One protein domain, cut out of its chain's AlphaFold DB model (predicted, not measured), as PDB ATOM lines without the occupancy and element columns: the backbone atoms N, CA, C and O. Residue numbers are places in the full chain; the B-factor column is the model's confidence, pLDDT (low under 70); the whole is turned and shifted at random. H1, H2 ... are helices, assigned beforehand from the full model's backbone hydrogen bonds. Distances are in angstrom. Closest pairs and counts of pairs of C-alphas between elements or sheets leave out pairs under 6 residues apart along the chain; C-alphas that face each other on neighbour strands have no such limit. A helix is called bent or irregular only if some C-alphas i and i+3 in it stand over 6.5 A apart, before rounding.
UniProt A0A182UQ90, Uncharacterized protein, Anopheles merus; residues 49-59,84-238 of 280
ATOM      1  N   ASN A  49     358.401 292.488 433.405       87.88
ATOM      2  CA  ASN A  49     357.817 291.964 432.164       87.88
ATOM      3  C   ASN A  49     358.896 291.721 431.111       87.88
ATOM      4  O   ASN A  49     358.894 290.682 430.456       87.88
ATOM      5  N   THR A  50     359.867 292.626 431.006       88.75
ATOM      6  CA  THR A  50     361.028 292.476 430.126       88.75
ATOM      7  C   THR A  50     361.837 291.237 430.502       88.75
ATOM      8  O   THR A  50     362.159 290.415 429.646       88.75
ATOM      9  N   LYS A  51     362.114 291.036 431.796       88.38
ATOM     10  CA  LYS A  51     362.830 289.845 432.271       88.38
ATOM     11  C   LYS A  51     362.033 288.563 432.033       88.38
ATOM     12  O   LYS A  51     362.620 287.541 431.682       88.38
ATOM     13  N   ALA A  52     360.717 288.594 432.238       89.00
ATOM     14  CA  ALA A  52     359.847 287.457 431.960       89.00
ATOM     15  C   ALA A  52     359.847 287.112 430.464       89.00
ATOM     16  O   ALA A  52     360.018 285.947 430.117       89.00
ATOM     17  N   TRP A  53     359.733 288.117 429.593       89.69
ATOM     18  CA  TRP A  53     359.807 287.954 428.143       89.69
ATOM     19  C   TRP A  53     361.141 287.339 427.715       89.69
ATOM     20  O   TRP A  53     361.133 286.280 427.096       89.69
ATOM     21  N   LEU A  54     362.275 287.899 428.154       86.81
ATOM     22  CA  LEU A  54     363.608 287.367 427.840       86.81
ATOM     23  C   LEU A  54     363.806 285.919 428.310       86.81
ATOM     24  O   LEU A  54     364.418 285.114 427.616       86.81
ATOM     25  N   LYS A  55     363.287 285.557 429.489       87.31
ATOM     26  CA  LYS A  55     363.357 284.172 429.975       87.31
ATOM     27  C   LYS A  55     362.555 283.218 429.093       87.31
ATOM     28  O   LYS A  55     363.042 282.137 428.788       87.31
ATOM     29  N   ARG A  56     361.338 283.603 428.691       84.81
ATOM     30  CA  ARG A  56     360.500 282.776 427.807       84.81
ATOM     31  C   ARG A  56     361.152 282.585 426.445       84.81
ATOM     32  O   ARG A  56     361.165 281.468 425.936       84.81
ATOM     33  N   THR A  57     361.704 283.653 425.878       82.75
ATOM     34  CA  THR A  57     362.336 283.597 424.561       82.75
ATOM     35  C   THR A  57     363.620 282.779 424.592       82.75
ATOM     36  O   THR A  57     363.805 281.931 423.727       82.75
ATOM     37  N   LEU A  58     364.445 282.916 425.635       82.44
ATOM     38  CA  LEU A  58     365.647 282.099 425.815       82.44
ATOM     39  C   LEU A  58     365.317 280.607 425.976       82.44
ATOM     40  O   LEU A  58     365.965 279.765 425.358       82.44
ATOM     41  N   SER A  59     364.269 280.266 426.732       80.19
ATOM     42  CA  SER A  59     363.783 278.881 426.809       80.19
ATOM     43  C   SER A  59     363.288 278.358 425.454       80.19
ATOM     44  O   SER A  59     363.515 277.192 425.132       80.19
ATOM     45  N   LEU A  84     375.779 297.569 410.830       42.59
ATOM     46  CA  LEU A  84     374.335 297.772 410.627       42.59
ATOM     47  C   LEU A  84     373.797 297.340 409.240       42.59
ATOM     48  O   LEU A  84     372.591 297.254 409.045       42.59
ATOM     49  N   ILE A  85     374.700 297.089 408.293       44.00
ATOM     50  CA  ILE A  85     374.466 296.772 406.878       44.00
ATOM     51  C   ILE A  85     374.466 295.266 406.561       44.00
ATOM     52  O   ILE A  85     373.982 294.898 405.499       44.00
ATOM     53  N   ASP A  86     374.922 294.401 407.478       44.56
ATOM     54  CA  ASP A  86     374.986 292.938 407.278       44.56
ATOM     55  C   ASP A  86     373.936 292.174 408.112       44.56
ATOM     56  O   ASP A  86     374.092 290.987 408.405       44.56
ATOM     57  N   ILE A  87     372.862 292.841 408.553       52.59
ATOM     58  CA  ILE A  87     371.887 292.257 409.485       52.59
ATOM     59  C   ILE A  87     370.919 291.326 408.732       52.59
ATOM     60  O   ILE A  87     369.731 291.614 408.596       52.59
ATOM     61  N   HIS A  88     371.389 290.148 408.313       54.53
ATOM     62  CA  HIS A  88     370.503 288.989 408.377       54.53
ATOM     63  C   HIS A  88     370.170 288.817 409.853       54.53
ATOM     64  O   HIS A  88     371.059 288.524 410.656       54.53
ATOM     65  N   MET A  89     368.922 289.092 410.226       58.44
ATOM     66  CA  MET A  89     368.506 288.997 411.614       58.44
ATOM     67  C   MET A  89     368.789 287.564 412.092       58.44
ATOM     68  O   MET A  89     368.263 286.624 411.490       58.44
ATOM     69  N   PRO A  90     369.688 287.370 413.078       69.50
ATOM     70  CA  PRO A  90     370.065 286.029 413.493       69.50
ATOM     71  C   PRO A  90     368.832 285.223 413.889       69.50
ATOM     72  O   PRO A  90     367.930 285.764 414.522       69.50
ATOM     73  N   GLU A  91     368.788 283.940 413.530       67.12
ATOM     74  CA  GLU A  91     367.568 283.127 413.643       67.12
ATOM     75  C   GLU A  91     366.990 283.117 415.067       67.12
ATOM     76  O   GLU A  91     365.783 283.230 415.241       67.12
ATOM     77  N   TYR A  92     367.852 283.171 416.085       73.69
ATOM     78  CA  TYR A  92     367.466 283.247 417.497       73.69
ATOM     79  C   TYR A  92     366.752 284.550 417.915       73.69
ATOM     80  O   TYR A  92     366.187 284.628 419.005       73.69
ATOM     81  N   PHE A  93     366.790 285.609 417.105       74.56
ATOM     82  CA  PHE A  93     365.984 286.811 417.330       74.56
ATOM     83  C   PHE A  93     364.583 286.671 416.713       74.56
ATOM     84  O   PHE A  93     363.647 287.347 417.148       74.56
ATOM     85  N   VAL A  94     364.395 285.760 415.754       76.19
ATOM     86  CA  VAL A  94     363.142 285.596 415.011       76.19
ATOM     87  C   VAL A  94     362.003 285.183 415.927       76.19
ATOM     88  O   VAL A  94     360.948 285.814 415.873       76.19
ATOM     89  N   GLU A  95     362.189 284.201 416.812       78.31
ATOM     90  CA  GLU A  95     361.122 283.793 417.732       78.31
ATOM     91  C   GLU A  95     360.704 284.897 418.723       78.31
ATOM     92  O   GLU A  95     359.493 285.125 418.850       78.31
ATOM     93  N   PRO A  96     361.631 285.622 419.393       81.88
ATOM     94  CA  PRO A  96     361.286 286.774 420.225       81.88
ATOM     95  C   PRO A  96     360.435 287.827 419.509       81.88
ATOM     96  O   PRO A  96     359.412 288.261 420.045       81.88
ATOM     97  N   TYR A  97     360.832 288.231 418.299       81.62
ATOM     98  CA  TYR A  97     360.093 289.236 417.534       81.62
ATOM     99  C   TYR A  97     358.772 288.679 416.996       81.62
ATOM    100  O   TYR A  97     357.754 289.370 417.028       81.62
ATOM    101  N   GLN A  98     358.738 287.408 416.586       79.88
ATOM    102  CA  GLN A  98     357.499 286.747 416.183       79.88
ATOM    103  C   GLN A  98     356.502 286.672 417.348       79.88
ATOM    104  O   GLN A  98     355.300 286.752 417.110       79.88
ATOM    105  N   GLU A  99     356.951 286.510 418.596       83.56
ATOM    106  CA  GLU A  99     356.077 286.555 419.775       83.56
ATOM    107  C   GLU A  99     355.441 287.935 419.973       83.56
ATOM    108  O   GLU A  99     354.246 288.003 420.250       83.56
ATOM    109  N   LEU A 100     356.202 289.018 419.796       84.88
ATOM    110  CA  LEU A 100     355.708 290.387 419.992       84.88
ATOM    111  C   LEU A 100     354.623 290.787 418.984       84.88
ATOM    112  O   LEU A 100     353.730 291.567 419.314       84.88
ATOM    113  N   ILE A 101     354.693 290.254 417.765       81.75
ATOM    114  CA  ILE A 101     353.780 290.603 416.669       81.75
ATOM    115  C   ILE A 101     352.512 289.716 416.698       81.75
ATOM    116  O   ILE A 101     351.527 289.996 416.008       81.75
ATOM    117  N   GLN A 102     352.494 288.630 417.482       76.88
ATOM    118  CA  GLN A 102     351.344 287.718 417.553       76.88
ATOM    119  C   GLN A 102     350.170 288.360 418.296       76.88
ATOM    120  O   GLN A 102     350.280 288.704 419.468       76.88
ATOM    121  N   ILE A 103     349.008 288.432 417.642       68.62
ATOM    122  CA  ILE A 103     347.777 288.986 418.236       68.62
ATOM    123  C   ILE A 103     347.231 288.119 419.378       68.62
ATOM    124  O   ILE A 103     346.627 288.628 420.319       68.62
ATOM    125  N   GLU A 104     347.435 286.804 419.321       63.16
ATOM    126  CA  GLU A 104     346.812 285.871 420.268       63.16
ATOM    127  C   GLU A 104     347.552 285.785 421.616       63.16
ATOM    128  O   GLU A 104     346.949 285.460 422.641       63.16
ATOM    129  N   LYS A 105     348.856 286.095 421.647       66.12
ATOM    130  CA  LYS A 105     349.671 285.990 422.862       66.12
ATOM    131  C   LYS A 105     349.492 287.229 423.735       66.12
ATOM    132  O   LYS A 105     350.156 288.244 423.556       66.12
ATOM    133  N   ARG A 106     348.624 287.123 424.742       66.38
ATOM    134  CA  ARG A 106     348.386 288.180 425.742       66.38
ATOM    135  C   ARG A 106     349.424 288.184 426.860       66.38
ATOM    136  O   ARG A 106     349.087 288.107 428.039       66.38
ATOM    137  N   TYR A 107     350.697 288.243 426.496       81.00
ATOM    138  CA  TYR A 107     351.721 288.572 427.477       81.00
ATOM    139  C   TYR A 107     351.749 290.086 427.699       81.00
ATOM    140  O   TYR A 107     351.495 290.835 426.754       81.00
ATOM    141  N   PRO A 108     352.054 290.553 428.922       85.19
ATOM    142  CA  PRO A 108     352.270 291.974 429.135       85.19
ATOM    143  C   PRO A 108     353.428 292.444 428.253       85.19
ATOM    144  O   PRO A 108     354.429 291.733 428.101       85.19
ATOM    145  N   LEU A 109     353.271 293.631 427.665       86.12
ATOM    146  CA  LEU A 109     354.312 294.245 426.856       86.12
ATOM    147  C   LEU A 109     355.568 294.448 427.726       86.12
ATOM    148  O   LEU A 109     355.441 294.912 428.866       86.12
ATOM    149  N   PRO A 110     356.771 294.097 427.233       88.94
ATOM    150  CA  PRO A 110     358.014 294.467 427.895       88.94
ATOM    151  C   PRO A 110     358.050 295.975 428.130       88.94
ATOM    152  O   PRO A 110     357.807 296.743 427.204       88.94
ATOM    153  N   GLU A 111     358.371 296.404 429.348       87.88
ATOM    154  CA  GLU A 111     358.378 297.827 429.708       87.88
ATOM    155  C   GLU A 111     359.341 298.626 428.820       87.88
ATOM    156  O   GLU A 111     359.041 299.743 428.425       87.88
ATOM    157  N   LEU A 112     360.461 298.019 428.410       85.94
ATOM    158  CA  LEU A 112     361.410 298.649 427.484       85.94
ATOM    159  C   LEU A 112     360.821 298.949 426.095       85.94
ATOM    160  O   LEU A 112     361.395 299.751 425.366       85.94
ATOM    161  N   LEU A 113     359.708 298.313 425.725       87.50
ATOM    162  CA  LEU A 113     359.007 298.522 424.455       87.50
ATOM    163  C   LEU A 113     357.782 299.432 424.602       87.50
ATOM    164  O   LEU A 113     357.029 299.595 423.648       87.50
ATOM    165  N   GLU A 114     357.559 300.026 425.775       85.88
ATOM    166  CA  GLU A 114     356.380 300.854 426.040       85.88
ATOM    167  C   GLU A 114     356.335 302.109 425.155       85.88
ATOM    168  O   GLU A 114     355.269 302.483 424.669       85.88
ATOM    169  N   ILE A 115     357.496 302.697 424.848       86.19
ATOM    170  CA  ILE A 115     357.610 303.843 423.926       86.19
ATOM    171  C   ILE A 115     357.144 303.460 422.510       86.19
ATOM    172  O   ILE A 115     356.546 304.270 421.801       86.19
ATOM    173  N   ASP A 116     357.354 302.202 422.122       87.06
ATOM    174  CA  ASP A 116     356.979 301.655 420.818       87.06
ATOM    175  C   ASP A 116     355.624 300.936 420.829       87.06
ATOM    176  O   ASP A 116     355.231 300.369 419.807       87.06
ATOM    177  N   ALA A 117     354.875 300.965 421.936       87.06
ATOM    178  CA  ALA A 117     353.635 300.200 422.089       87.06
ATOM    179  C   ALA A 117     352.641 300.458 420.945       87.06
ATOM    180  O   ALA A 117     352.105 299.516 420.363       87.06
ATOM    181  N   GLY A 118     352.449 301.729 420.575       87.25
ATOM    182  CA  GLY A 118     351.565 302.109 419.471       87.25
ATOM    183  C   GLY A 118     352.055 301.611 418.107       87.25
ATOM    184  O   GLY A 118     351.255 301.128 417.308       87.25
ATOM    185  N   ARG A 119     353.369 301.665 417.854       87.25
ATOM    186  CA  ARG A 119     353.974 301.163 416.605       87.25
ATOM    187  C   ARG A 119     353.836 299.643 416.517       87.25
ATOM    188  O   ARG A 119     353.513 299.110 415.458       87.25
ATOM    189  N   LEU A 120     354.043 298.945 417.635       87.06
ATOM    190  CA  LEU A 120     353.901 297.497 417.701       87.06
ATOM    191  C   LEU A 120     352.449 297.070 417.477       87.06
ATOM    192  O   LEU A 120     352.214 296.105 416.757       87.06
ATOM    193  N   GLU A 121     351.478 297.788 418.036       86.50
ATOM    194  CA  GLU A 121     350.062 297.483 417.821       86.50
ATOM    195  C   GLU A 121     349.663 297.653 416.348       86.50
ATOM    196  O   GLU A 121     349.097 296.738 415.750       86.50
ATOM    197  N   GLN A 122     350.088 298.749 415.712       87.06
ATOM    198  CA  GLN A 122     349.902 298.949 414.271       87.06
ATOM    199  C   GLN A 122     350.533 297.819 413.446       87.06
ATOM    200  O   GLN A 122     349.933 297.343 412.479       87.06
ATOM    201  N   LEU A 123     351.727 297.359 413.833       85.25
ATOM    202  CA  LEU A 123     352.410 296.255 413.165       85.25
ATOM    203  C   LEU A 123     351.638 294.936 413.312       85.25
ATOM    204  O   LEU A 123     351.494 294.204 412.332       85.25
ATOM    205  N   LYS A 124     351.098 294.635 414.501       83.81
ATOM    206  CA  LYS A 124     350.247 293.453 414.717       83.81
ATOM    207  C   LYS A 124     349.034 293.474 413.793       83.81
ATOM    208  O   LYS A 124     348.756 292.482 413.118       83.81
ATOM    209  N   GLU A 125     348.338 294.607 413.726       85.69
ATOM    210  CA  GLU A 125     347.167 294.783 412.867       85.69
ATOM    211  C   GLU A 125     347.515 294.627 411.382       85.69
ATOM    212  O   GLU A 125     346.831 293.908 410.651       85.69
ATOM    213  N   GLN A 126     348.597 295.268 410.927       85.00
ATOM    214  CA  GLN A 126     349.087 295.148 409.553       85.00
ATOM    215  C   GLN A 126     349.396 293.695 409.194       85.00
ATOM    216  O   GLN A 126     348.938 293.200 408.160       85.00
ATOM    217  N   MET A 127     350.122 292.998 410.066       81.94
ATOM    218  CA  MET A 127     350.486 291.603 409.847       81.94
ATOM    219  C   MET A 127     349.268 290.692 409.833       81.94
ATOM    220  O   MET A 127     349.204 289.773 409.019       81.94
ATOM    221  N   PHE A 128     348.268 290.966 410.663       82.94
ATOM    222  CA  PHE A 128     347.014 290.227 410.644       82.94
ATOM    223  C   PHE A 128     346.254 290.386 409.334       82.94
ATOM    224  O   PHE A 128     345.874 289.382 408.728       82.94
ATOM    225  N   ARG A 129     346.088 291.626 408.854       85.81
ATOM    226  CA  ARG A 129     345.451 291.904 407.559       85.81
ATOM    227  C   ARG A 129     346.168 291.170 406.429       85.81
ATOM    228  O   ARG A 129     345.524 290.497 405.622       85.81
ATOM    229  N   LEU A 130     347.498 291.242 406.411       83.94
ATOM    230  CA  LEU A 130     348.329 290.571 405.416       83.94
ATOM    231  C   LEU A 130     348.171 289.046 405.473       83.94
ATOM    232  O   LEU A 130     347.957 288.410 404.443       83.94
ATOM    233  N   CYS A 131     348.224 288.460 406.670       82.12
ATOM    234  CA  CYS A 131     348.068 287.019 406.859       82.12
ATOM    235  C   CYS A 131     346.672 286.537 406.457       82.12
ATOM    236  O   CYS A 131     346.559 285.499 405.810       82.12
ATOM    237  N   ALA A 132     345.619 287.289 406.787       84.75
ATOM    238  CA  ALA A 132     344.252 286.970 406.390       84.75
ATOM    239  C   ALA A 132     344.089 286.983 404.861       84.75
ATOM    240  O   ALA A 132     343.517 286.048 404.302       84.75
ATOM    241  N   CYS A 133     344.653 287.988 404.180       87.00
ATOM    242  CA  CYS A 133     344.654 288.061 402.717       87.00
ATOM    243  C   CYS A 133     345.473 286.924 402.085       87.00
ATOM    244  O   CYS A 133     345.034 286.288 401.132       87.00
ATOM    245  N   ALA A 134     346.656 286.626 402.623       84.50
ATOM    246  CA  ALA A 134     347.497 285.547 402.113       84.50
ATOM    247  C   ALA A 134     346.837 284.171 402.305       84.50
ATOM    248  O   ALA A 134     346.844 283.349 401.389       84.50
ATOM    249  N   ALA A 135     346.238 283.922 403.472       84.38
ATOM    250  CA  ALA A 135     345.523 282.687 403.764       84.38
ATOM    251  C   ALA A 135     344.281 282.532 402.875       84.38
ATOM    252  O   ALA A 135     344.073 281.457 402.311       84.38
ATOM    253  N   SER A 136     343.496 283.597 402.681       85.50
ATOM    254  CA  SER A 136     342.330 283.556 401.794       85.50
ATOM    255  C   SER A 136     342.730 283.309 400.336       85.50
ATOM    256  O   SER A 136     342.106 282.480 399.673       85.50
ATOM    257  N   MET A 137     343.820 283.916 399.853       86.38
ATOM    258  CA  MET A 137     344.385 283.611 398.532       86.38
ATOM    259  C   MET A 137     344.824 282.148 398.423       86.38
ATOM    260  O   MET A 137     344.495 281.485 397.444       86.38
ATOM    261  N   GLN A 138     345.517 281.608 399.429       84.81
ATOM    262  CA  GLN A 138     345.942 280.204 399.428       84.81
ATOM    263  C   GLN A 138     344.753 279.236 399.403       84.81
ATOM    264  O   GLN A 138     344.757 278.286 398.622       84.81
ATOM    265  N   ILE A 139     343.728 279.478 400.224       85.94
ATOM    266  CA  ILE A 139     342.495 278.676 400.253       85.94
ATOM    267  C   ILE A 139     341.776 278.744 398.896       85.94
ATOM    268  O   ILE A 139     341.333 277.720 398.365       85.94
ATOM    269  N   THR A 140     341.736 279.935 398.293       85.00
ATOM    270  CA  THR A 140     341.148 280.162 396.966       85.00
ATOM    271  C   THR A 140     341.887 279.372 395.894       85.00
ATOM    272  O   THR A 140     341.268 278.630 395.141       85.00
ATOM    273  N   PHE A 141     343.215 279.460 395.853       85.31
ATOM    274  CA  PHE A 141     344.038 278.792 394.843       85.31
ATOM    275  C   PHE A 141     344.093 277.279 394.995       85.31
ATOM    276  O   PHE A 141     344.168 276.569 393.997       85.31
ATOM    277  N   LYS A 142     343.998 276.766 396.223       83.38
ATOM    278  CA  LYS A 142     343.802 275.330 396.444       83.38
ATOM    279  C   LYS A 142     342.477 274.844 395.858       83.38
ATOM    280  O   LYS A 142     342.418 273.744 395.321       83.38
ATOM    281  N   SER A 143     341.429 275.660 395.946       82.62
ATOM    282  CA  SER A 143     340.090 275.304 395.461       82.62
ATOM    283  C   SER A 143     339.901 275.556 393.961       82.62
ATOM    284  O   SER A 143     339.146 274.837 393.310       82.62
ATOM    285  N   VAL A 144     340.596 276.557 393.410       84.75
ATOM    286  CA  VAL A 144     340.567 276.958 391.997       84.75
ATOM    287  C   VAL A 144     342.006 277.144 391.488       84.75
ATOM    288  O   VAL A 144     342.494 278.274 391.379       84.75
ATOM    289  N   PRO A 145     342.719 276.048 391.158       82.19
ATOM    290  CA  PRO A 145     344.124 276.123 390.748       82.19
ATOM    291  C   PRO A 145     344.361 276.935 389.468       82.19
ATOM    292  O   PRO A 145     345.422 277.534 389.307       82.19
ATOM    293  N   SER A 146     343.359 277.023 388.585       82.25
ATOM    294  CA  SER A 146     343.439 277.792 387.334       82.25
ATOM    295  C   SER A 146     343.624 279.299 387.545       82.25
ATOM    296  O   SER A 146     344.076 279.989 386.635       82.25
ATOM    297  N   MET A 147     343.335 279.826 388.740       81.44
ATOM    298  CA  MET A 147     343.543 281.242 389.059       81.44
ATOM    299  C   MET A 147     344.994 281.589 389.425       81.44
ATOM    300  O   MET A 147     345.346 282.766 389.421       81.44
ATOM    301  N   VAL A 148     345.851 280.607 389.739       82.94
ATOM    302  CA  VAL A 148     347.226 280.855 390.226       82.94
ATOM    303  C   VAL A 148     348.096 281.546 389.176       82.94
ATOM    304  O   VAL A 148     348.886 282.434 389.509       82.94
ATOM    305  N   THR A 149     347.946 281.137 387.917       84.50
ATOM    306  CA  THR A 149     348.673 281.668 386.755       84.50
ATOM    307  C   THR A 149     347.921 282.799 386.053       84.50
ATOM    308  O   THR A 149     348.482 283.454 385.179       84.50
ATOM    309  N   HIS A 150     346.667 283.059 386.434       84.81
ATOM    310  CA  HIS A 150     345.812 284.040 385.774       84.81
ATOM    311  C   HIS A 150     346.163 285.480 386.200       84.81
ATOM    312  O   HIS A 150     346.383 285.726 387.391       84.81
ATOM    313  N   PRO A 151     346.126 286.480 385.293       85.19
ATOM    314  CA  PRO A 151     346.387 287.886 385.635       85.19
ATOM    315  C   PRO A 151     345.450 288.443 386.725       85.19
ATOM    316  O   PRO A 151     345.854 289.303 387.511       85.19
ATOM    317  N   ARG A 152     344.230 287.892 386.868       83.31
ATOM    318  CA  ARG A 152     343.303 288.240 387.972       83.31
ATOM    319  C   ARG A 152     343.882 288.016 389.364       83.31
ATOM    320  O   ARG A 152     343.390 288.631 390.305       83.31
ATOM    321  N   ARG A 153     344.913 287.184 389.533       86.06
ATOM    322  CA  ARG A 153     345.569 287.000 390.834       86.06
ATOM    323  C   ARG A 153     346.007 288.335 391.447       86.06
ATOM    324  O   ARG A 153     345.830 288.531 392.647       86.06
ATOM    325  N   GLN A 154     346.554 289.249 390.641       87.88
ATOM    326  CA  GLN A 154     346.991 290.566 391.117       87.88
ATOM    327  C   GLN A 154     345.801 291.467 391.468       87.88
ATOM    328  O   GLN A 154     345.831 292.173 392.474       87.88
ATOM    329  N   HIS A 155     344.732 291.398 390.672       88.88
ATOM    330  CA  HIS A 155     343.497 292.135 390.923       88.88
ATOM    331  C   HIS A 155     342.817 291.687 392.224       88.88
ATOM    332  O   HIS A 155     342.491 292.520 393.067       88.88
ATOM    333  N   LEU A 156     342.703 290.373 392.442       88.19
ATOM    334  CA  LEU A 156     342.184 289.804 393.684       88.19
ATOM    335  C   LEU A 156     343.033 290.244 394.885       88.19
ATOM    336  O   LEU A 156     342.484 290.685 395.888       88.19
ATOM    337  N   ALA A 157     344.366 290.202 394.783       88.38
ATOM    338  CA  ALA A 157     345.244 290.674 395.857       88.38
ATOM    339  C   ALA A 157     344.997 292.156 396.210       88.38
ATOM    340  O   ALA A 157     344.949 292.519 397.389       88.38
ATOM    341  N   ALA A 158     344.788 293.011 395.203       89.94
ATOM    342  CA  ALA A 158     344.453 294.417 395.414       89.94
ATOM    343  C   ALA A 158     343.076 294.590 396.081       89.94
ATOM    344  O   ALA A 158     342.967 295.342 397.049       89.94
ATOM    345  N   GLN A 159     342.053 293.860 395.626       90.88
ATOM    346  CA  GLN A 159     340.713 293.887 396.226       90.88
ATOM    347  C   GLN A 159     340.725 293.430 397.688       90.88
ATOM    348  O   GLN A 159     340.124 294.080 398.541       90.88
ATOM    349  N   LEU A 160     341.456 292.358 397.998       90.31
ATOM    350  CA  LEU A 160     341.618 291.855 399.363       90.31
ATOM    351  C   LEU A 160     342.308 292.874 400.270       90.31
ATOM    352  O   LEU A 160     341.864 293.108 401.395       90.31
ATOM    353  N   THR A 161     343.348 293.531 399.753       88.56
ATOM    354  CA  THR A 161     344.040 294.601 400.478       88.56
ATOM    355  C   THR A 161     343.053 295.712 400.827       88.56
ATOM    356  O   THR A 161     342.932 296.050 402.004       88.56
ATOM    357  N   ILE A 162     342.277 296.197 399.849       90.31
ATOM    358  CA  ILE A 162     341.251 297.237 400.036       90.31
ATOM    359  C   ILE A 162     340.200 296.797 401.065       90.31
ATOM    360  O   ILE A 162     339.929 297.539 402.010       90.31
ATOM    361  N   ALA A 163     339.672 295.576 400.944       88.56
ATOM    362  CA  ALA A 163     338.672 295.020 401.857       88.56
ATOM    363  C   ALA A 163     339.176 294.899 403.309       88.56
ATOM    364  O   ALA A 163     338.383 294.938 404.251       88.56
ATOM    365  N   SER A 164     340.491 294.793 403.517       88.81
ATOM    366  CA  SER A 164     341.098 294.706 404.849       88.81
ATOM    367  C   SER A 164     341.429 296.063 405.491       88.81
ATOM    368  O   SER A 164     341.569 296.130 406.709       88.81
ATOM    369  N   THR A 165     341.513 297.154 404.718       86.25
ATOM    370  CA  THR A 165     342.113 298.438 405.155       86.25
ATOM    371  C   THR A 165     341.525 299.072 406.416       86.25
ATOM    372  O   THR A 165     342.278 299.667 407.178       86.25
ATOM    373  N   ASN A 166     340.215 298.965 406.662       83.56
ATOM    374  CA  ASN A 166     339.588 299.611 407.821       83.56
ATOM    375  C   ASN A 166     339.504 298.712 409.070       83.56
ATOM    376  O   ASN A 166     338.876 299.112 410.049       83.56
ATOM    377  N   PHE A 167     340.119 297.527 409.070       81.62
ATOM    378  CA  PHE A 167     340.315 296.752 410.298       81.62
ATOM    379  C   PHE A 167     341.510 297.317 411.078       81.62
ATOM    380  O   PHE A 167     342.556 297.501 410.452       81.62
ATOM    381  N   PRO A 168     341.426 297.524 412.406       77.75
ATOM    382  CA  PRO A 168     340.277 297.290 413.295       77.75
ATOM    383  C   PRO A 168     339.377 298.521 413.518       77.75
ATOM    384  O   PRO A 168     338.419 298.446 414.275       77.75
ATOM    385  N   VAL A 169     339.662 299.656 412.870       80.75
ATOM    386  CA  VAL A 169     339.003 300.953 413.125       80.75
ATOM    387  C   VAL A 169     337.478 300.917 412.956       80.75
ATOM    388  O   VAL A 169     336.766 301.531 413.744       80.75
ATOM    389  N   LYS A 170     336.966 300.243 411.918       76.31
ATOM    390  CA  LYS A 170     335.530 300.257 411.568       76.31
ATOM    391  C   LYS A 170     334.818 298.924 411.747       76.31
ATOM    392  O   LYS A 170     333.594 298.913 411.800       76.31
ATOM    393  N   TYR A 171     335.551 297.818 411.758       81.81
ATOM    394  CA  TYR A 171     334.955 296.489 411.774       81.81
ATOM    395  C   TYR A 171     335.809 295.485 412.526       81.81
ATOM    396  O   TYR A 171     337.039 295.568 412.555       81.81
ATOM    397  N   ASN A 172     335.124 294.497 413.093       85.50
ATOM    398  CA  ASN A 172     335.742 293.403 413.828       85.50
ATOM    399  C   ASN A 172     336.396 292.390 412.875       85.50
ATOM    400  O   ASN A 172     336.100 292.336 411.679       85.50
ATOM    401  N   GLN A 173     337.244 291.509 413.413       83.75
ATOM    402  CA  GLN A 173     337.912 290.453 412.639       83.75
ATOM    403  C   GLN A 173     336.924 289.618 411.804       83.75
ATOM    404  O   GLN A 173     337.181 289.348 410.633       83.75
ATOM    405  N   SER A 174     335.783 289.226 412.383       85.94
ATOM    406  CA  SER A 174     334.774 288.418 411.682       85.94
ATOM    407  C   SER A 174     334.181 289.149 410.472       85.94
ATOM    408  O   SER A 174     333.998 288.549 409.418       85.94
ATOM    409  N   GLU A 175     333.923 290.448 410.594       87.69
ATOM    410  CA  GLU A 175     333.391 291.281 409.510       87.69
ATOM    411  C   GLU A 175     334.430 291.496 408.409       87.69
ATOM    412  O   GLU A 175     334.102 291.364 407.232       87.69
ATOM    413  N   MET A 176     335.699 291.717 408.774       89.38
ATOM    414  CA  MET A 176     336.797 291.763 407.805       89.38
ATOM    415  C   MET A 176     336.864 290.469 406.985       89.38
ATOM    416  O   MET A 176     336.958 290.518 405.759       89.38
ATOM    417  N   LEU A 177     336.798 289.308 407.644       88.44
ATOM    418  CA  LEU A 177     336.860 288.008 406.973       88.44
ATOM    419  C   LEU A 177     335.645 287.762 406.073       88.44
ATOM    420  O   LEU A 177     335.804 287.222 404.979       88.44
ATOM    421  N   LYS A 178     334.449 288.204 406.480       89.75
ATOM    422  CA  LYS A 178     333.249 288.167 405.629       89.75
ATOM    423  C   LYS A 178     333.419 289.038 404.384       89.75
ATOM    424  O   LYS A 178     333.147 288.561 403.287       89.75
ATOM    425  N   ASN A 179     333.938 290.259 404.527       90.50
ATOM    426  CA  ASN A 179     334.208 291.157 403.399       90.50
ATOM    427  C   ASN A 179     335.235 290.555 402.430       90.50
ATOM    428  O   ASN A 179     335.008 290.522 401.222       90.50
ATOM    429  N   ILE A 180     336.330 290.008 402.969       90.44
ATOM    430  CA  ILE A 180     337.337 289.259 402.208       90.44
ATOM    431  C   ILE A 180     336.684 288.100 401.448       90.44
ATOM    432  O   ILE A 180     336.945 287.918 400.260       90.44
ATOM    433  N   CYS A 181     335.809 287.338 402.105       89.12
ATOM    434  CA  CYS A 181     335.130 286.217 401.474       89.12
ATOM    435  C   CYS A 181     334.207 286.661 400.332       89.12
ATOM    436  O   CYS A 181     334.199 286.022 399.281       89.12
ATOM    437  N   SER A 182     333.471 287.761 400.499       89.88
ATOM    438  CA  SER A 182     332.636 288.330 399.436       89.88
ATOM    439  C   SER A 182     333.466 288.706 398.204       89.88
ATOM    440  O   SER A 182     333.083 288.360 397.087       89.88
ATOM    441  N   CYS A 183     334.636 289.330 398.390       89.50
ATOM    442  CA  CYS A 183     335.552 289.647 397.287       89.50
ATOM    443  C   CYS A 183     336.074 288.390 396.575       89.50
ATOM    444  O   CYS A 183     336.131 288.350 395.345       89.50
ATOM    445  N   VAL A 184     336.426 287.346 397.336       90.00
ATOM    446  CA  VAL A 184     336.871 286.059 396.778       90.00
ATOM    447  C   VAL A 184     335.766 285.418 395.942       90.00
ATOM    448  O   VAL A 184     336.013 285.024 394.805       90.00
ATOM    449  N   LEU A 185     334.543 285.333 396.469       88.69
ATOM    450  CA  LEU A 185     333.416 284.716 395.766       88.69
ATOM    451  C   LEU A 185     333.042 285.481 394.489       88.69
ATOM    452  O   LEU A 185     332.758 284.845 393.471       88.69
ATOM    453  N   ALA A 186     333.098 286.815 394.512       88.25
ATOM    454  CA  ALA A 186     332.908 287.642 393.322       88.25
ATOM    455  C   ALA A 186     333.976 287.340 392.257       88.25
ATOM    456  O   ALA A 186     333.637 286.964 391.137       88.25
ATOM    457  N   SER A 187     335.258 287.363 392.640       86.50
ATOM    458  CA  SER A 187     336.378 287.060 391.733       86.50
ATOM    459  C   SER A 187     336.315 285.647 391.143       86.50
ATOM    460  O   SER A 187     336.668 285.431 389.986       86.50
ATOM    461  N   ILE A 188     335.866 284.668 391.930       85.62
ATOM    462  CA  ILE A 188     335.666 283.291 391.475       85.62
ATOM    463  C   ILE A 188     334.526 283.210 390.451       85.62
ATOM    464  O   ILE A 188     334.636 282.495 389.455       85.62
ATOM    465  N   THR A 189     333.426 283.922 390.700       85.31
ATOM    466  CA  THR A 189     332.251 283.920 389.818       85.31
ATOM    467  C   THR A 189     332.587 284.559 388.473       85.31
ATOM    468  O   THR A 189     332.300 283.968 387.435       85.31
ATOM    469  N   GLU A 190     333.282 285.697 388.484       85.00
ATOM    470  CA  GLU A 190     333.803 286.352 387.278       85.00
ATOM    471  C   GLU A 190     334.778 285.442 386.506       85.00
ATOM    472  O   GLU A 190     334.752 285.380 385.275       85.00
ATOM    473  N   HIS A 191     335.626 284.682 387.210       80.31
ATOM    474  CA  HIS A 191     336.539 283.711 386.589       80.31
ATOM    475  C   HIS A 191     335.827 282.532 385.939       80.31
ATOM    476  O   HIS A 191     336.210 282.092 384.855       80.31
ATOM    477  N   SER A 192     334.755 282.054 386.562       76.75
ATOM    478  CA  SER A 192     333.927 280.983 386.013       76.75
ATOM    479  C   SER A 192     333.128 281.405 384.775       76.75
ATOM    480  O   SER A 192     332.719 280.525 384.024       76.75
ATOM    481  N   GLN A 193     332.860 282.701 384.582       74.56
ATOM    482  CA  GLN A 193     332.145 283.212 383.405       74.56
ATOM    483  C   GLN A 193     333.055 283.336 382.176       74.56
ATOM    484  O   GLN A 193     332.603 283.106 381.059       74.56
ATOM    485  N   GLU A 194     334.332 283.670 382.366       72.31
ATOM    486  CA  GLU A 194     335.301 283.803 381.266       72.31
ATOM    487  C   GLU A 194     335.893 282.460 380.824       72.31
ATOM    488  O   GLU A 194     336.094 282.207 379.637       72.31
ATOM    489  N   SER A 195     336.177 281.578 381.781       63.25
ATOM    490  CA  SER A 195     336.633 280.220 381.508       63.25
ATOM    491  C   SER A 195     335.403 279.332 381.344       63.25
ATOM    492  O   SER A 195     334.872 278.873 382.348       63.25
ATOM    493  N   ASN A 196     334.960 279.092 380.104       55.34
ATOM    494  CA  ASN A 196     333.792 278.292 379.671       55.34
ATOM    495  C   ASN A 196     333.759 276.804 380.142       55.34
ATOM    496  O   ASN A 196     333.390 275.896 379.403       55.34
ATOM    497  N   GLY A 197     334.154 276.507 381.378       52.12
ATOM    498  CA  GLY A 197     334.283 275.163 381.918       52.12
ATOM    499  C   GLY A 197     334.977 275.165 383.274       52.12
ATOM    500  O   GLY A 197     336.173 274.920 383.351       52.12
ATOM    501  N   LEU A 198     334.229 275.473 384.336       53.50
ATOM    502  CA  LEU A 198     334.103 274.652 385.549       53.50
ATOM    503  C   LEU A 198     333.224 275.425 386.540       53.50
ATOM    504  O   LEU A 198     333.711 276.227 387.335       53.50
ATOM    505  N   LEU A 199     331.916 275.177 386.484       57.97
ATOM    506  CA  LEU A 199     330.949 275.756 387.410       57.97
ATOM    507  C   LEU A 199     331.318 275.285 388.822       57.97
ATOM    508  O   LEU A 199     331.179 274.106 389.160       57.97
ATOM    509  N   ILE A 200     331.868 276.181 389.639       64.56
ATOM    510  CA  ILE A 200     332.170 275.863 391.033       64.56
ATOM    511  C   ILE A 200     330.848 275.543 391.715       64.56
ATOM    512  O   ILE A 200     329.984 276.405 391.861       64.56
ATOM    513  N   THR A 201     330.699 274.272 392.091       73.56
ATOM    514  CA  THR A 201     329.518 273.749 392.774       73.56
ATOM    515  C   THR A 201     329.213 274.607 393.995       73.56
ATOM    516  O   THR A 201     330.129 274.970 394.735       73.56
ATOM    517  N   GLU A 202     327.939 274.881 394.253       76.31
ATOM    518  CA  GLU A 202     327.517 275.710 395.387       76.31
ATOM    519  C   GLU A 202     328.061 275.177 396.728       76.31
ATOM    520  O   GLU A 202     328.532 275.936 397.571       76.31
ATOM    521  N   ASN A 203     328.183 273.852 396.851       78.88
ATOM    522  CA  ASN A 203     328.826 273.183 397.987       78.88
ATOM    523  C   ASN A 203     330.296 273.600 398.193       78.88
ATOM    524  O   ASN A 203     330.748 273.740 399.329       78.88
ATOM    525  N   LYS A 204     331.053 273.832 397.111       81.06
ATOM    526  CA  LYS A 204     332.438 274.319 397.189       81.06
ATOM    527  C   LYS A 204     332.490 275.780 397.632       81.06
ATOM    528  O   LYS A 204     333.382 276.124 398.399       81.06
ATOM    529  N   LYS A 205     331.532 276.621 397.215       82.00
ATOM    530  CA  LYS A 205     331.436 278.019 397.680       82.00
ATOM    531  C   LYS A 205     331.126 278.095 399.172       82.00
ATOM    532  O   LYS A 205     331.779 278.845 399.888       82.00
ATOM    533  N   ILE A 206     330.192 277.271 399.650       83.56
ATOM    534  CA  ILE A 206     329.846 277.182 401.076       83.56
ATOM    535  C   ILE A 206     331.045 276.671 401.889       83.56
ATOM    536  O   ILE A 206     331.374 277.240 402.930       83.56
ATOM    537  N   SER A 207     331.749 275.646 401.394       86.88
ATOM    538  CA  SER A 207     332.973 275.142 402.033       86.88
ATOM    539  C   SER A 207     334.076 276.204 402.084       86.88
ATOM    540  O   SER A 207     334.691 276.396 403.132       86.88
ATOM    541  N   LEU A 208     334.289 276.944 400.992       86.06
ATOM    542  CA  LEU A 208     335.234 278.062 400.928       86.06
ATOM    543  C   LEU A 208     334.886 279.163 401.926       86.06
ATOM    544  O   LEU A 208     335.763 279.637 402.646       86.06
ATOM    545  N   TYR A 209     333.610 279.540 402.000       87.25
ATOM    546  CA  TYR A 209     333.131 280.538 402.947       87.25
ATOM    547  C   TYR A 209     333.412 280.115 404.389       87.25
ATOM    548  O   TYR A 209     333.995 280.881 405.157       87.25
ATOM    549  N   ALA A 210     333.076 278.872 404.741       87.00
ATOM    550  CA  ALA A 210     333.357 278.328 406.064       87.00
ATOM    551  C   ALA A 210     334.864 278.339 406.373       87.00
ATOM    552  O   ALA A 210     335.262 278.793 407.445       87.00
ATOM    553  N   GLN A 211     335.707 277.922 405.421       86.25
ATOM    554  CA  GLN A 211     337.163 277.921 405.581       86.25
ATOM    555  C   GLN A 211     337.720 279.334 405.795       86.25
ATOM    556  O   GLN A 211     338.501 279.537 406.723       86.25
ATOM    557  N   ILE A 212     337.288 280.321 405.003       85.00
ATOM    558  CA  ILE A 212     337.776 281.705 405.091       85.00
ATOM    559  C   ILE A 212     337.306 282.388 406.383       85.00
ATOM    560  O   ILE A 212     338.093 283.052 407.053       85.00
ATOM    561  N   VAL A 213     336.047 282.205 406.779       86.25
ATOM    562  CA  VAL A 213     335.523 282.783 408.028       86.25
ATOM    563  C   VAL A 213     336.138 282.112 409.259       86.25
ATOM    564  O   VAL A 213     336.302 282.758 410.292       86.25
ATOM    565  N   SER A 214     336.544 280.845 409.141       84.44
ATOM    566  CA  SER A 214     337.270 280.125 410.192       84.44
ATOM    567  C   SER A 214     338.758 280.479 410.293       84.44
ATOM    568  O   SER A 214     339.439 279.919 411.155       84.44
ATOM    569  N   ILE A 215     339.280 281.387 409.450       78.81
ATOM    570  CA  ILE A 215     340.679 281.826 409.527       78.81
ATOM    571  C   ILE A 215     340.912 282.470 410.894       78.81
ATOM    572  O   ILE A 215     340.564 283.622 411.160       78.81
ATOM    573  N   ASN A 216     341.549 281.693 411.758       67.75
ATOM    574  CA  ASN A 216     342.137 282.152 412.994       67.75
ATOM    575  C   ASN A 216     343.661 282.109 412.832       67.75
ATOM    576  O   ASN A 216     344.204 281.202 412.188       67.75
ATOM    577  N   CYS A 217     344.369 283.084 413.392       56.28
ATOM    578  CA  CYS A 217     345.811 283.250 413.184       56.28
ATOM    579  C   CYS A 217     346.686 282.166 413.828       56.28
ATOM    580  O   CYS A 217     347.908 282.228 413.724       56.28
ATOM    581  N   ARG A 218     346.074 281.107 414.365       53.12
ATOM    582  CA  ARG A 218     346.710 279.860 414.817       53.12
ATOM    583  C   ARG A 218     347.547 279.140 413.751       53.12
ATOM    584  O   ARG A 218     348.313 278.243 414.086       53.12
ATOM    585  N   THR A 219     347.389 279.484 412.473       50.59
ATOM    586  CA  THR A 219     347.922 278.706 411.343       50.59
ATOM    587  C   THR A 219     349.383 279.046 411.005       50.59
ATOM    588  O   THR A 219     349.786 280.209 411.013       50.59
ATOM    589  N   SER A 220     350.152 278.027 410.598       54.53
ATOM    590  CA  SER A 220     351.544 278.080 410.104       54.53
ATOM    591  C   SER A 220     351.854 279.204 409.105       54.53
ATOM    592  O   SER A 220     353.000 279.635 409.030       54.53
ATOM    593  N   ALA A 221     350.845 279.705 408.385       56.84
ATOM    594  CA  ALA A 221     350.943 280.831 407.461       56.84
ATOM    595  C   ALA A 221     351.365 282.145 408.136       56.84
ATOM    596  O   ALA A 221     352.124 282.906 407.547       56.84
ATOM    597  N   TYR A 222     350.917 282.404 409.370       63.78
ATOM    598  CA  TYR A 222     351.335 283.591 410.119       63.78
ATOM    599  C   TYR A 222     352.828 283.507 410.447       63.78
ATOM    600  O   TYR A 222     353.597 284.417 410.154       63.78
ATOM    601  N   SER A 223     353.269 282.367 410.987       62.94
ATOM    602  CA  SER A 223     354.678 282.155 411.316       62.94
ATOM    603  C   SER A 223     355.566 282.131 410.070       62.94
ATOM    604  O   SER A 223     356.645 282.710 410.103       62.94
ATOM    605  N   SER A 224     355.137 281.518 408.963       65.19
ATOM    606  CA  SER A 224     355.926 281.498 407.728       65.19
ATOM    607  C   SER A 224     355.990 282.867 407.050       65.19
ATOM    608  O   SER A 224     357.067 283.258 406.609       65.19
ATOM    609  N   ALA A 225     354.892 283.633 407.024       63.81
ATOM    610  CA  ALA A 225     354.879 284.990 406.480       63.81
ATOM    611  C   ALA A 225     355.708 285.956 407.334       63.81
ATOM    612  O   ALA A 225     356.484 286.740 406.792       63.81
ATOM    613  N   VAL A 226     355.602 285.878 408.665       64.44
ATOM    614  CA  VAL A 226     356.413 286.693 409.581       64.44
ATOM    615  C   VAL A 226     357.890 286.331 409.455       64.44
ATOM    616  O   VAL A 226     358.705 287.234 409.314       64.44
ATOM    617  N   ARG A 227     358.244 285.037 409.425       65.94
ATOM    618  CA  ARG A 227     359.635 284.602 409.213       65.94
ATOM    619  C   ARG A 227     360.187 285.087 407.883       65.94
ATOM    620  O   ARG A 227     361.242 285.705 407.869       65.94
ATOM    621  N   ALA A 228     359.455 284.880 406.789       64.62
ATOM    622  CA  ALA A 228     359.864 285.361 405.475       64.62
ATOM    623  C   ALA A 228     360.057 286.885 405.473       64.62
ATOM    624  O   ALA A 228     361.064 287.372 404.975       64.62
ATOM    625  N   THR A 229     359.145 287.646 406.083       62.03
ATOM    626  CA  THR A 229     359.247 289.112 406.140       62.03
ATOM    627  C   THR A 229     360.417 289.571 407.009       62.03
ATOM    628  O   THR A 229     361.172 290.433 406.581       62.03
ATOM    629  N   LEU A 230     360.608 289.001 408.202       63.22
ATOM    630  CA  LEU A 230     361.708 289.365 409.104       63.22
ATOM    631  C   LEU A 230     363.079 289.037 408.498       63.22
ATOM    632  O   LEU A 230     363.991 289.855 408.583       63.22
ATOM    633  N   VAL A 231     363.200 287.888 407.830       60.75
ATOM    634  CA  VAL A 231     364.418 287.482 407.114       60.75
ATOM    635  C   VAL A 231     364.677 288.394 405.906       60.75
ATOM    636  O   VAL A 231     365.806 288.828 405.691       60.75
ATOM    637  N   LEU A 232     363.636 288.758 405.147       54.94
ATOM    638  CA  LEU A 232     363.763 289.618 403.963       54.94
ATOM    639  C   LEU A 232     363.963 291.107 404.294       54.94
ATOM    640  O   LEU A 232     364.646 291.802 403.543       54.94
ATOM    641  N   MET A 233     363.403 291.617 405.398       47.88
ATOM    642  CA  MET A 233     363.612 293.004 405.847       47.88
ATOM    643  C   MET A 233     365.067 293.266 406.253       47.88
ATOM    644  O   MET A 233     365.542 294.387 406.084       47.88
ATOM    645  N   GLY A 234     365.799 292.236 406.690       43.47
ATOM    646  CA  GLY A 234     367.247 292.310 406.901       43.47
ATOM    647  C   GLY A 234     368.058 292.562 405.622       43.47
ATOM    648  O   GLY A 234     369.140 293.131 405.685       43.47
ATOM    649  N   GLY A 235     367.523 292.206 404.445       38.75
ATOM    650  CA  GLY A 235     368.229 292.321 403.163       38.75
ATOM    651  C   GLY A 235     367.910 293.564 402.322       38.75
ATOM    652  O   GLY A 235     368.616 293.824 401.352       38.75
ATOM    653  N   ARG A 236     366.851 294.332 402.629       37.12
ATOM    654  CA  ARG A 236     366.336 295.379 401.709       37.12
ATOM    655  C   ARG A 236     366.581 296.827 402.128       37.12
ATOM    656  O   ARG A 236     366.417 297.709 401.292       37.12
ATOM    657  N   ASN A 237     367.002 297.100 403.361       33.25
ATOM    658  CA  ASN A 237     366.953 298.470 403.889       33.25
ATOM    659  C   ASN A 237     368.209 299.339 403.680       33.25
ATOM    660  O   ASN A 237     368.233 300.452 404.190       33.25
ATOM    661  N   PHE A 238     369.213 298.915 402.897       34.34
ATOM    662  CA  PHE A 238     370.387 299.764 402.600       34.34
ATOM    663  C   PHE A 238     370.967 299.621 401.176       34.34
ATOM    664  O   PHE A 238     372.164 299.813 400.966       34.34
TER     665      PHE A 238
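What this domain is: This is residues 49 to 59 and 84 to 238 of the 280 residues of an uncharacterized protein of Anopheles merus (UniProt A0A182UQ90). A long kinked helix, H3, runs through an elongated domain; its later part forms a bundle of four with H4, H5 and H6, side by side and up and down, each helix running against the one before it. H2 and H7 reach away from the middle of H3 and touch each other, and H1 sits beyond H2, farthest from the mean of the C-alphas. The printed part has 166 residues with seven named helices, H1 to H7 along the chain, and no named strand: the class is all helix. It is only just loose, close to compact, with a radius of gyration of the C-alphas of 18.6 A, and spans 60 by 34 by 27 A.

How they stand to each other: H1, residues 49 to 59, and H2, residues 91 to 101, only just touch, with 3 pairs of C-alphas within 8 A; the closest are those of Thr 57 and Pro 96, 5.5 A apart. The hub is H3, residues 111 to 143, touching six other helices. H1 and H3 only just touch, only at their ends, the C-alphas of Thr 50 and Glu 111 being closest at 6.0 A. H2 is about perpendicular to H3, at 87 degrees, and touches its residues 120 to 127 alone, closest at the C-alphas of Ile 101 and Lys 124, 4.9 A. H4, residues 152 to 164, forms a helical hairpin with H3 at a steep tilt of 40 degrees, opposite ways; the C-alphas of Arg 129 and Ser 164 are closest, at 5.8 A. H5, residues 173 to 194, forms a hairpin with H4 at a shallow tilt of 23 degrees, closest at the C-alphas of Leu 160 and Ile 180, 5.8 A. H6, residues 202 to 213, touches H3 at a shallow tilt of 11 degrees, opposite ways, closest at the C-alphas of Ser 136 and Ile 212, 5.9 A. H7, residues 220 to 236, touches H3 with residues 221 to 226 alone, closest at the C-alphas of Cys 131 and Tyr 222, 5.7 A; H7 is apart from H6. Every O i to N i+4 pair is within hydrogen-bond range in H1, H4, H5 and H6, against 5 of 7 in H2, 25 of 29 in H3 and 11 of 13 in H7.

Where its parts are: H1 begins at C-alpha 49, (357.817, 291.964, 432.164). H3 is 44.9 A long, with a kink of 69 degrees near residue 118, and is irregular: C-alphas 115 and 118 are 7.7 A apart. H5 measures 32.2 A and H7 24.3 A, ending at C-alpha 236, (366.336, 295.379, 401.709).

The domain as a whole: The C-alphas farthest apart, of Lys 51 and Asn 196, are 61.2 A apart. Residues 60 to 83 are not printed, and C-alphas 59 and 84 are 27.0 A apart across the cut. Of the links printed whole, none is long. The pLDDT is under 70 for 41 residues, among them 84 to 91 and 216 to 238.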